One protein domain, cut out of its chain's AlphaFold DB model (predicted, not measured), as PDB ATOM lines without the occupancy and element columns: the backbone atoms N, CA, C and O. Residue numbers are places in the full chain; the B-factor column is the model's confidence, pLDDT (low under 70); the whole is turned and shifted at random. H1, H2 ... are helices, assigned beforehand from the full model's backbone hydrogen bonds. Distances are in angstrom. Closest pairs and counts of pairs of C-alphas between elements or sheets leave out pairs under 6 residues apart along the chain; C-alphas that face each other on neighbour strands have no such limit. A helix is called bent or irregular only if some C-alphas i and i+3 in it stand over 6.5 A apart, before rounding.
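Overview. This is residues 110 to 188 of the 207 residues of an uncharacterized protein of Sphingobacteriia bacterium 35-40-8 (UniProt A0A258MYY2). A short helix, H1, and the long helix H2 make a helical hairpin, with H1 folded back beside the earlier part of H2; from the far end of H2 a long unnamed stretch, residues 153 to 171, runs back to two short helices, H3 and H4, that follow each other and touch no helix. Residues 110 to 120 stick out at the beginning of the printed part, and residues 165 to 171 stick out at the turn before H3. The printed part has 79 residues with four named helices, in the order H1, H2, H3, H4, and no named strand; the class is all helix, though the helices hold 39 of the 79 residues, under half. The whole is only just compact, close to loose, with a radius of gyration of the C-alphas of 13.8 A and spans of 37 by 29 by 25 A.

Along the chain. Start at Gln 110 and go on to C-alpha 120 at (17.085, 10.947, 64.992), where H1 begins; it takes in residues 120 to 126 and is 9.9 A long from first to last C-alpha. Find C-alpha 133 at (25.258, 21.258, 74.219); from there H2, residues 133 to 152, runs 28.4 A to C-alpha 152 at (6.343, 0.263, 76.867). H3 is residues 172 to 177, 8.7 A long. H4 is residues 182 to 187, 10.1 A long, and ends with C-alpha 187 at (-2.577, 10.894, 75.682). H4 is irregular: C-alphas 183 and 186 are 7.6 A apart.

Arrangement. Look first at H1 and H2, the helical hairpin. They touch, and their closest C-alphas are those of Ala 125 and His 137, 5.9 A apart. H2 touches H1 with residues 136 to 141 alone. Their lines stand at a steep tilt of 40 degrees, and they run opposite ways. H3 is apart from H1 and from H2. H4 is apart from H1 and H2 too, and H3 and H4 are only just apart, with their closest C-alphas at 8.1 A. In H1, H2 and H3 every O i to N i+4 pair is within hydrogen-bond range; in H4 it is 0 of 2, beside 2 of 3 O i to N i+3 pairs.

Size, cuts and confidence. The two C-alphas farthest apart are those of Ala 114 and Lys 167, at 38.4 A. The printed part has no cut. Between H2 and H3 you cross the long link, 19 residues; the link from H1 to H2 is short and the one from H3 to H4 is tight. Without the stretches that stand free, residues 110 to 120 and 165 to 171, the body spans 34 by 25 by 19 A. The mean pLDDT of the printed part is 93.0, and no printed residue is under 70.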
ATOM      1  N   GLN A 110       5.301  -0.504  67.368       93.88
ATOM      2  CA  GLN A 110       5.340  -1.691  66.498       93.88
ATOM      3  C   GLN A 110       5.106  -1.373  65.014       93.88
ATOM      4  O   GLN A 110       5.545  -2.132  64.155       93.88
ATOM      5  N   MET A 111       4.404  -0.279  64.708       94.62
ATOM      6  CA  MET A 111       4.113   0.152  63.336       94.62
ATOM      7  C   MET A 111       5.197   1.053  62.734       94.62
ATOM      8  O   MET A 111       5.094   1.427  61.564       94.62
ATOM      9  N   LEU A 112       6.222   1.424  63.506       94.25
ATOM     10  CA  LEU A 112       7.325   2.231  62.996       94.25
ATOM     11  C   LEU A 112       8.119   1.464  61.924       94.25
ATOM     12  O   LEU A 112       8.275   0.244  62.019       94.25
ATOM     13  N   PRO A 113       8.650   2.166  60.906       94.75
ATOM     14  CA  PRO A 113       9.526   1.546  59.925       94.75
ATOM     15  C   PRO A 113      10.793   1.003  60.592       94.75
ATOM     16  O   PRO A 113      11.206   1.461  61.661       94.75
ATOM     17  N   ALA A 114      11.439   0.046  59.924       95.12
ATOM     18  CA  ALA A 114      12.725  -0.466  60.368       95.12
ATOM     19  C   ALA A 114      13.735   0.678  60.533       95.12
ATOM     20  O   ALA A 114      13.790   1.612  59.727       95.12
ATOM     21  N   TYR A 115      14.542   0.586  61.588       94.06
ATOM     22  CA  TYR A 115      15.577   1.568  61.858       94.06
ATOM     23  C   TYR A 115      16.563   1.652  60.688       94.06
ATOM     24  O   TYR A 115      17.114   0.642  60.254       94.06
ATOM     25  N   ASN A 116      16.799   2.865  60.194       95.56
ATOM     26  CA  ASN A 116      17.613   3.113  59.005       95.56
ATOM     27  C   ASN A 116      19.055   3.559  59.316       95.56
ATOM     28  O   ASN A 116      19.748   4.018  58.415       95.56
ATOM     29  N   GLY A 117      19.499   3.485  60.576       95.88
ATOM     30  CA  GLY A 117      20.846   3.905  60.983       95.88
ATOM     31  C   GLY A 117      21.003   5.398  61.299       95.88
ATOM     32  O   GLY A 117      22.066   5.807  61.754       95.88
ATOM     33  N   THR A 118      19.969   6.221  61.098       97.06
ATOM     34  CA  THR A 118      20.038   7.667  61.375       97.06
ATOM     35  C   THR A 118      19.843   7.950  62.863       97.06
ATOM     36  O   THR A 118      18.901   7.452  63.473       97.06
ATOM     37  N   ASP A 119      20.684   8.783  63.477       96.69
ATOM     38  CA  ASP A 119      20.490   9.194  64.874       96.69
ATOM     39  C   ASP A 119      19.471  10.340  64.992       96.69
ATOM     40  O   ASP A 119      19.811  11.511  65.172       96.69
ATOM     41  N   TYR A 120      18.189   9.990  64.881       96.62
ATOM     42  CA  TYR A 120      17.085  10.947  64.992       96.62
ATOM     43  C   TYR A 120      17.004  11.631  66.362       96.62
ATOM     44  O   TYR A 120      16.524  12.757  66.452       96.62
ATOM     45  N   ILE A 121      17.482  10.982  67.429       96.88
ATOM     46  CA  ILE A 121      17.499  11.576  68.772       96.88
ATOM     47  C   ILE A 121      18.524  12.707  68.824       96.88
ATOM     48  O   ILE A 121      18.240  13.761  69.393       96.88
ATOM     49  N   HIS A 122      19.698  12.508  68.223       96.94
ATOM     50  CA  HIS A 122      20.708  13.554  68.127       96.94
ATOM     51  C   HIS A 122      20.219  14.739  67.285       96.94
ATOM     52  O   HIS A 122      20.244  15.858  67.787       96.94
ATOM     53  N   GLN A 123      19.670  14.489  66.089       97.44
ATOM     54  CA  GLN A 123      19.110  15.546  65.228       97.44
ATOM     55  C   GLN A 123      18.014  16.351  65.933       97.44
ATOM     56  O   GLN A 123      17.951  17.572  65.831       97.44
ATOM     57  N   LEU A 124      17.148  15.672  66.689       96.94
ATOM     58  CA  LEU A 124      16.115  16.332  67.476       96.94
ATOM     59  C   LEU A 124      16.716  17.189  68.596       96.94
ATOM     60  O   LEU A 124      16.258  18.307  68.819       96.94
ATOM     61  N   ALA A 125      17.755  16.704  69.275       96.62
ATOM     62  CA  ALA A 125      18.450  17.474  70.299       96.62
ATOM     63  C   ALA A 125      19.119  18.738  69.728       96.62
ATOM     64  O   ALA A 125      19.088  19.769  70.394       96.62
ATOM     65  N   GLU A 126      19.660  18.693  68.506       96.88
ATOM     66  CA  GLU A 126      20.274  19.852  67.827       96.88
ATOM     67  C   GLU A 126      19.282  20.989  67.533       96.88
ATOM     68  O   GLU A 126      19.687  22.132  67.338       96.88
ATOM     69  N   THR A 127      17.972  20.722  67.555       95.88
ATOM     70  CA  THR A 127      16.957  21.780  67.400       95.88
ATOM     71  C   THR A 127      16.863  22.724  68.606       95.88
ATOM     72  O   THR A 127      16.152  23.729  68.544       95.88
ATOM     73  N   VAL A 128      17.562  22.417  69.704       93.56
ATOM     74  CA  VAL A 128      17.620  23.221  70.927       93.56
ATOM     75  C   VAL A 128      19.068  23.627  71.184       93.56
ATOM     76  O   VAL A 128      19.904  22.783  71.483       93.56
ATOM     77  N   SER A 129      19.343  24.929  71.144       91.19
ATOM     78  CA  SER A 129      20.643  25.477  71.547       91.19
ATOM     79  C   SER A 129      20.681  25.729  73.053       91.19
ATOM     80  O   SER A 129      19.767  26.347  73.612       91.19
ATOM     81  N   THR A 130      21.749  25.283  73.709       91.44
ATOM     82  CA  THR A 130      21.966  25.468  75.148       91.44
ATOM     83  C   THR A 130      23.347  26.073  75.413       91.44
ATOM     84  O   THR A 130      24.110  26.348  74.494       91.44
ATOM     85  N   THR A 131      23.680  26.337  76.676       92.81
ATOM     86  CA  THR A 131      25.043  26.753  77.048       92.81
ATOM     87  C   THR A 131      26.022  25.580  77.111       92.81
ATOM     88  O   THR A 131      27.223  25.804  77.102       92.81
ATOM     89  N   GLU A 132      25.516  24.345  77.199       94.19
ATOM     90  CA  GLU A 132      26.287  23.115  77.420       94.19
ATOM     91  C   GLU A 132      25.736  21.994  76.524       94.19
ATOM     92  O   GLU A 132      25.141  21.020  76.999       94.19
ATOM     93  N   ASP A 133      25.905  22.135  75.206       94.50
ATOM     94  CA  ASP A 133      25.258  21.258  74.219       94.50
ATOM     95  C   ASP A 133      25.640  19.783  74.391       94.50
ATOM     96  O   ASP A 133      24.785  18.900  74.312       94.50
ATOM     97  N   ALA A 134      26.897  19.487  74.735       95.19
ATOM     98  CA  ALA A 134      27.335  18.117  74.999       95.19
ATOM     99  C   ALA A 134      26.569  17.468  76.169       95.19
ATOM    100  O   ALA A 134      26.157  16.304  76.088       95.19
ATOM    101  N   LEU A 135      26.333  18.225  77.247       95.00
ATOM    102  CA  LEU A 135      25.542  17.763  78.386       95.00
ATOM    103  C   LEU A 135      24.066  17.620  78.000       95.00
ATOM    104  O   LEU A 135      23.442  16.616  78.346       95.00
ATOM    105  N   TRP A 136      23.522  18.579  77.247       96.06
ATOM    106  CA  TRP A 136      22.157  18.526  76.724       96.06
ATOM    107  C   TRP A 136      21.918  17.274  75.878       96.06
ATOM    108  O   TRP A 136      20.999  16.512  76.178       96.06
ATOM    109  N   HIS A 137      22.770  16.994  74.892       96.81
ATOM    110  CA  HIS A 137      22.652  15.810  74.042       96.81
ATOM    111  C   HIS A 137      22.670  14.510  74.857       96.81
ATOM    112  O   HIS A 137      21.867  13.605  74.608       96.81
ATOM    113  N   MET A 138      23.558  14.413  75.853       95.88
ATOM    114  CA  MET A 138      23.631  13.250  76.738       95.88
ATOM    115  C   MET A 138      22.349  13.085  77.566       95.88
ATOM    116  O   MET A 138      21.779  11.990  77.622       95.88
ATOM    117  N   CYS A 139      21.899  14.158  78.217       96.19
ATOM    118  CA  CYS A 139      20.728  14.153  79.089       96.19
ATOM    119  C   CYS A 139      19.439  13.905  78.306       96.19
ATOM    120  O   CYS A 139      18.640  13.061  78.711       96.19
ATOM    121  N   PHE A 140      19.262  14.569  77.162       97.06
ATOM    122  CA  PHE A 140      18.099  14.397  76.299       97.06
ATOM    123  C   PHE A 140      17.984  12.959  75.800       97.06
ATOM    124  O   PHE A 140      16.916  12.360  75.925       97.06
ATOM    125  N   ARG A 141      19.089  12.363  75.322       97.06
ATOM    126  CA  ARG A 141      19.098  10.957  74.893       97.06
ATOM    127  C   ARG A 141      18.665  10.026  76.022       97.06
ATOM    128  O   ARG A 141      17.806   9.177  75.810       97.06
ATOM    129  N   LYS A 142      19.241  10.180  77.219       96.19
ATOM    130  CA  LYS A 142      18.871   9.356  78.382       96.19
ATOM    131  C   LYS A 142      17.397   9.525  78.738       96.19
ATOM    132  O   LYS A 142      16.704   8.530  78.928       96.19
ATOM    133  N   TRP A 143      16.923  10.766  78.787       96.81
ATOM    134  CA  TRP A 143      15.548  11.080  79.148       96.81
ATOM    135  C   TRP A 143      14.540  10.525  78.138       96.81
ATOM    136  O   TRP A 143      13.588   9.867  78.553       96.81
ATOM    137  N   ILE A 144      14.740  10.728  76.830       96.44
ATOM    138  CA  ILE A 144      13.769  10.291  75.815       96.44
ATOM    139  C   ILE A 144      13.728   8.765  75.696       96.44
ATOM    140  O   ILE A 144      12.650   8.185  75.583       96.44
ATOM    141  N   VAL A 145      14.881   8.095  75.808       95.19
ATOM    142  CA  VAL A 145      14.948   6.627  75.836       95.19
ATOM    143  C   VAL A 145      14.246   6.087  77.081       95.19
ATOM    144  O   VAL A 145      13.436   5.170  76.966       95.19
ATOM    145  N   ALA A 146      14.494   6.671  78.257       95.31
ATOM    146  CA  ALA A 146      13.823   6.269  79.491       95.31
ATOM    147  C   ALA A 146      12.310   6.537  79.450       95.31
ATOM    148  O   ALA A 146      11.534   5.723  79.945       95.31
ATOM    149  N   MET A 147      11.874   7.640  78.831       94.50
ATOM    150  CA  MET A 147      10.459   7.960  78.628       94.50
ATOM    151  C   MET A 147       9.775   6.898  77.761       94.50
ATOM    152  O   MET A 147       8.750   6.358  78.164       94.50
ATOM    153  N   VAL A 148      10.352   6.557  76.604       94.81
ATOM    154  CA  VAL A 148       9.799   5.515  75.722       94.81
ATOM    155  C   VAL A 148       9.819   4.146  76.405       94.81
ATOM    156  O   VAL A 148       8.836   3.412  76.334       94.81
ATOM    157  N   ALA A 149      10.895   3.812  77.121       94.44
ATOM    158  CA  ALA A 149      10.983   2.563  77.872       94.44
ATOM    159  C   ALA A 149       9.894   2.463  78.954       94.44
ATOM    160  O   ALA A 149       9.245   1.426  79.054       94.44
ATOM    161  N   GLY A 150       9.646   3.539  79.708       93.50
ATOM    162  CA  GLY A 150       8.592   3.580  80.728       93.50
ATOM    163  C   GLY A 150       7.167   3.550  80.165       93.50
ATOM    164  O   GLY A 150       6.254   3.116  80.855       93.50
ATOM    165  N   LEU A 151       6.965   3.953  78.906       91.44
ATOM    166  CA  LEU A 151       5.675   3.803  78.218       91.44
ATOM    167  C   LEU A 151       5.403   2.363  77.759       91.44
ATOM    168  O   LEU A 151       4.246   1.975  77.607       91.44
ATOM    169  N   LEU A 152       6.455   1.591  77.479       93.19
ATOM    170  CA  LEU A 152       6.343   0.263  76.867       93.19
ATOM    171  C   LEU A 152       6.524  -0.888  77.858       93.19
ATOM    172  O   LEU A 152       6.043  -1.994  77.599       93.19
ATOM    173  N   ILE A 153       7.243  -0.651  78.956       93.19
ATOM    174  CA  ILE A 153       7.658  -1.670  79.916       93.19
ATOM    175  C   ILE A 153       7.205  -1.236  81.310       93.19
ATOM    176  O   ILE A 153       7.842  -0.395  81.936       93.19
ATOM    177  N   ASP A 154       6.163  -1.885  81.833       87.44
ATOM    178  CA  ASP A 154       5.486  -1.518  83.093       87.44
ATOM    179  C   ASP A 154       6.412  -1.427  84.323       87.44
ATOM    180  O   ASP A 154       6.095  -0.770  85.310       87.44
ATOM    181  N   LYS A 155       7.565  -2.105  84.289       91.31
ATOM    182  CA  LYS A 155       8.543  -2.130  85.390       91.31
ATOM    183  C   LYS A 155       9.557  -0.985  85.343       91.31
ATOM    184  O   LYS A 155      10.340  -0.845  86.281       91.31
ATOM    185  N   ILE A 156       9.604  -0.220  84.256       91.62
ATOM    186  CA  ILE A 156      10.579   0.855  84.069       91.62
ATOM    187  C   ILE A 156       9.919   2.184  84.409       91.62
ATOM    188  O   ILE A 156       8.889   2.547  83.854       91.62
ATOM    189  N   VAL A 157      10.562   2.942  85.291       89.38
ATOM    190  CA  VAL A 157      10.140   4.293  85.651       89.38
ATOM    191  C   VAL A 157      11.212   5.274  85.198       89.38
ATOM    192  O   VAL A 157      12.396   5.107  85.494       89.38
ATOM    193  N   ASN A 158      10.807   6.316  84.472       90.56
ATOM    194  CA  ASN A 158      11.705   7.413  84.139       90.56
ATOM    195  C   ASN A 158      11.825   8.360  85.344       90.56
ATOM    196  O   ASN A 158      10.897   9.099  85.657       90.56
ATOM    197  N   HIS A 159      12.982   8.349  86.006       89.44
ATOM    198  CA  HIS A 159      13.274   9.194  87.171       89.44
ATOM    199  C   HIS A 159      13.847  10.573  86.808       89.44
ATOM    200  O   HIS A 159      14.380  11.272  87.668       89.44
ATOM    201  N   THR A 160      13.783  10.960  85.533       90.94
ATOM    202  CA  THR A 160      14.346  12.219  85.040       90.94
ATOM    203  C   THR A 160      13.274  13.090  84.399       90.94
ATOM    204  O   THR A 160      12.311  12.601  83.810       90.94
ATOM    205  N   VAL A 161      13.457  14.405  84.498       90.69
ATOM    206  CA  VAL A 161      12.587  15.410  83.886       90.69
ATOM    207  C   VAL A 161      13.446  16.432  83.153       90.69
ATOM    208  O   VAL A 161      14.521  16.796  83.627       90.69
ATOM    209  N   ILE A 162      12.969  16.898  82.001       91.81
ATOM    210  CA  ILE A 162      13.567  18.025  81.288       91.81
ATOM    211  C   ILE A 162      12.781  19.284  81.625       91.81
ATOM    212  O   ILE A 162      11.559  19.324  81.482       91.81
ATOM    213  N   VAL A 163      13.494  20.325  82.046       91.12
ATOM    214  CA  VAL A 163      12.916  21.632  82.359       91.12
ATOM    215  C   VAL A 163      13.474  22.657  81.384       91.12
ATOM    216  O   VAL A 163      14.662  22.966  81.407       91.12
ATOM    217  N   PHE A 164      12.607  23.211  80.538       90.19
ATOM    218  CA  PHE A 164      12.977  24.308  79.651       90.19
ATOM    219  C   PHE A 164      12.759  25.654  80.345       90.19
ATOM    220  O   PHE A 164      11.632  26.008  80.698       90.19
ATOM    221  N   SER A 165      13.827  26.440  80.470       88.81
ATOM    222  CA  SER A 165      13.784  27.820  80.963       88.81
ATOM    223  C   SER A 165      14.203  28.792  79.862       88.81
ATOM    224  O   SER A 165      15.060  28.484  79.042       88.81
ATOM    225  N   GLY A 166      13.570  29.962  79.805       86.56
ATOM    226  CA  GLY A 166      13.873  30.986  78.806       86.56
ATOM    227  C   GLY A 166      12.709  31.939  78.567       86.56
ATOM    228  O   GLY A 166      11.623  31.755  79.127       86.56
ATOM    229  N   LYS A 167      12.918  32.928  77.690       88.44
ATOM    230  CA  LYS A 167      11.930  33.972  77.356       88.44
ATOM    231  C   LYS A 167      10.559  33.376  77.003       88.44
ATOM    232  O   LYS A 167      10.457  32.269  76.467       88.44
ATOM    233  N   GLN A 168       9.482  34.086  77.325       87.75
ATOM    234  CA  GLN A 168       8.138  33.685  76.896       87.75
ATOM    235  C   GLN A 168       8.030  33.732  75.363       87.75
ATOM    236  O   GLN A 168       8.776  34.452  74.710       87.75
ATOM    237  N   GLY A 169       7.142  32.919  74.786       85.44
ATOM    238  CA  GLY A 169       6.908  32.903  73.336       85.44
ATOM    239  C   GLY A 169       7.965  32.188  72.482       85.44
ATOM    240  O   GLY A 169       7.733  32.002  71.298       85.44
ATOM    241  N   VAL A 170       9.073  31.698  73.052       89.38
ATOM    242  CA  VAL A 170      10.140  30.996  72.292       89.38
ATOM    243  C   VAL A 170       9.787  29.561  71.860       89.38
ATOM    244  O   VAL A 170      10.657  28.818  71.428       89.38
ATOM    245  N   GLY A 171       8.530  29.134  72.018       90.12
ATOM    246  CA  GLY A 171       8.068  27.829  71.528       90.12
ATOM    247  C   GLY A 171       8.364  26.614  72.418       90.12
ATOM    248  O   GLY A 171       8.141  25.501  71.968       90.12
ATOM    249  N   LYS A 172       8.796  26.785  73.681       91.44
ATOM    250  CA  LYS A 172       9.105  25.665  74.609       91.44
ATOM    251  C   LYS A 172       7.986  24.616  74.685       91.44
ATOM    252  O   LYS A 172       8.225  23.432  74.490       91.44
ATOM    253  N   THR A 173       6.759  25.066  74.949       89.38
ATOM    254  CA  THR A 173       5.588  24.183  75.045       89.38
ATOM    255  C   THR A 173       5.319  23.489  73.717       89.38
ATOM    256  O   THR A 173       5.126  22.282  73.689       89.38
ATOM    257  N   THR A 174       5.370  24.234  72.611       91.75
ATOM    258  CA  THR A 174       5.185  23.695  71.260       91.75
ATOM    259  C   THR A 174       6.212  22.612  70.942       91.75
ATOM    260  O   THR A 174       5.849  21.560  70.434       91.75
ATOM    261  N   TRP A 175       7.480  22.838  71.288       93.69
ATOM    262  CA  TRP A 175       8.557  21.883  71.061       93.69
ATOM    263  C   TRP A 175       8.328  20.574  71.823       93.69
ATOM    264  O   TRP A 175       8.398  19.506  71.226       93.69
ATOM    265  N   ILE A 176       7.967  20.653  73.113       91.94
ATOM    266  CA  ILE A 176       7.663  19.466  73.932       91.94
ATOM    267  C   ILE A 176       6.450  18.712  73.377       91.94
ATOM    268  O   ILE A 176       6.483  17.489  73.282       91.94
ATOM    269  N   LEU A 177       5.382  19.421  72.998       91.12
ATOM    270  CA  LEU A 177       4.179  18.783  72.456       91.12
ATOM    271  C   LEU A 177       4.439  18.106  71.109       91.12
ATOM    272  O   LEU A 177       3.874  17.049  70.851       91.12
ATOM    273  N   ASN A 178       5.349  18.648  70.299       92.62
ATOM    274  CA  ASN A 178       5.761  18.045  69.032       92.62
ATOM    275  C   ASN A 178       6.615  16.774  69.197       92.62
ATOM    276  O   ASN A 178       6.849  16.082  68.210       92.62
ATOM    277  N   LEU A 179       7.061  16.439  70.415       93.06
ATOM    278  CA  LEU A 179       7.648  15.123  70.693       93.06
ATOM    279  C   LEU A 179       6.597  14.008  70.641       93.06
ATOM    280  O   LEU A 179       6.940  12.848  70.410       93.06
ATOM    281  N   VAL A 180       5.328  14.345  70.890       93.25
ATOM    282  CA  VAL A 180       4.224  13.389  70.866       93.25
ATOM    283  C   VAL A 180       3.731  13.263  69.425       93.25
ATOM    284  O   VAL A 180       3.335  14.260  68.819       93.25
ATOM    285  N   PRO A 181       3.736  12.053  68.844       92.88
ATOM    286  CA  PRO A 181       3.254  11.867  67.485       92.88
ATOM    287  C   PRO A 181       1.744  12.158  67.405       92.88
ATOM    288  O   PRO A 181       1.029  11.898  68.377       92.88
ATOM    289  N   PRO A 182       1.219  12.624  66.254       91.12
ATOM    290  CA  PRO A 182      -0.185  13.025  66.115       91.12
ATOM    291  C   PRO A 182      -1.200  11.956  66.541       91.12
ATOM    292  O   PRO A 182      -2.274  12.276  67.045       91.12
ATOM    293  N   GLN A 183      -0.856  10.679  66.358       90.06
ATOM    294  CA  GLN A 183      -1.685   9.531  66.730       90.06
ATOM    295  C   GLN A 183      -1.805   9.346  68.250       90.06
ATOM    296  O   GLN A 183      -2.707   8.649  68.702       90.06
ATOM    297  N   LEU A 184      -0.898   9.942  69.031       92.50
ATOM    298  CA  LEU A 184      -0.855   9.844  70.489       92.50
ATOM    299  C   LEU A 184      -1.178  11.168  71.195       92.50
ATOM    300  O   LEU A 184      -1.105  11.238  72.422       92.50
ATOM    301  N   THR A 185      -1.567  12.214  70.460       89.81
ATOM    302  CA  THR A 185      -1.871  13.534  71.034       89.81
ATOM    303  C   THR A 185      -2.945  13.470  72.122       89.81
ATOM    304  O   THR A 185      -2.863  14.212  73.098       89.81
ATOM    305  N   GLU A 186      -3.914  12.555  72.014       87.88
ATOM    306  CA  GLU A 186      -4.970  12.371  73.024       87.88
ATOM    307  C   GLU A 186      -4.451  11.895  74.394       87.88
ATOM    308  O   GLU A 186      -5.130  12.080  75.402       87.88
ATOM    309  N   TYR A 187      -3.242  11.325  74.446       90.00
ATOM    310  CA  TYR A 187      -2.577  10.894  75.682       90.00
ATOM    311  C   TYR A 187      -1.640  11.963  76.250       90.00
ATOM    312  O   TYR A 187      -1.036  11.761  77.304       90.00
ATOM    313  N   SER A 188      -1.487  13.094  75.555       87.75
ATOM    314  CA  SER A 188      -0.689  14.214  76.039       87.75
ATOM    315  C   SER A 188      -1.510  15.100  76.973       87.75
ATOM    316  O   SER A 188      -2.692  15.362  76.746       87.75
TER     317      SER A 188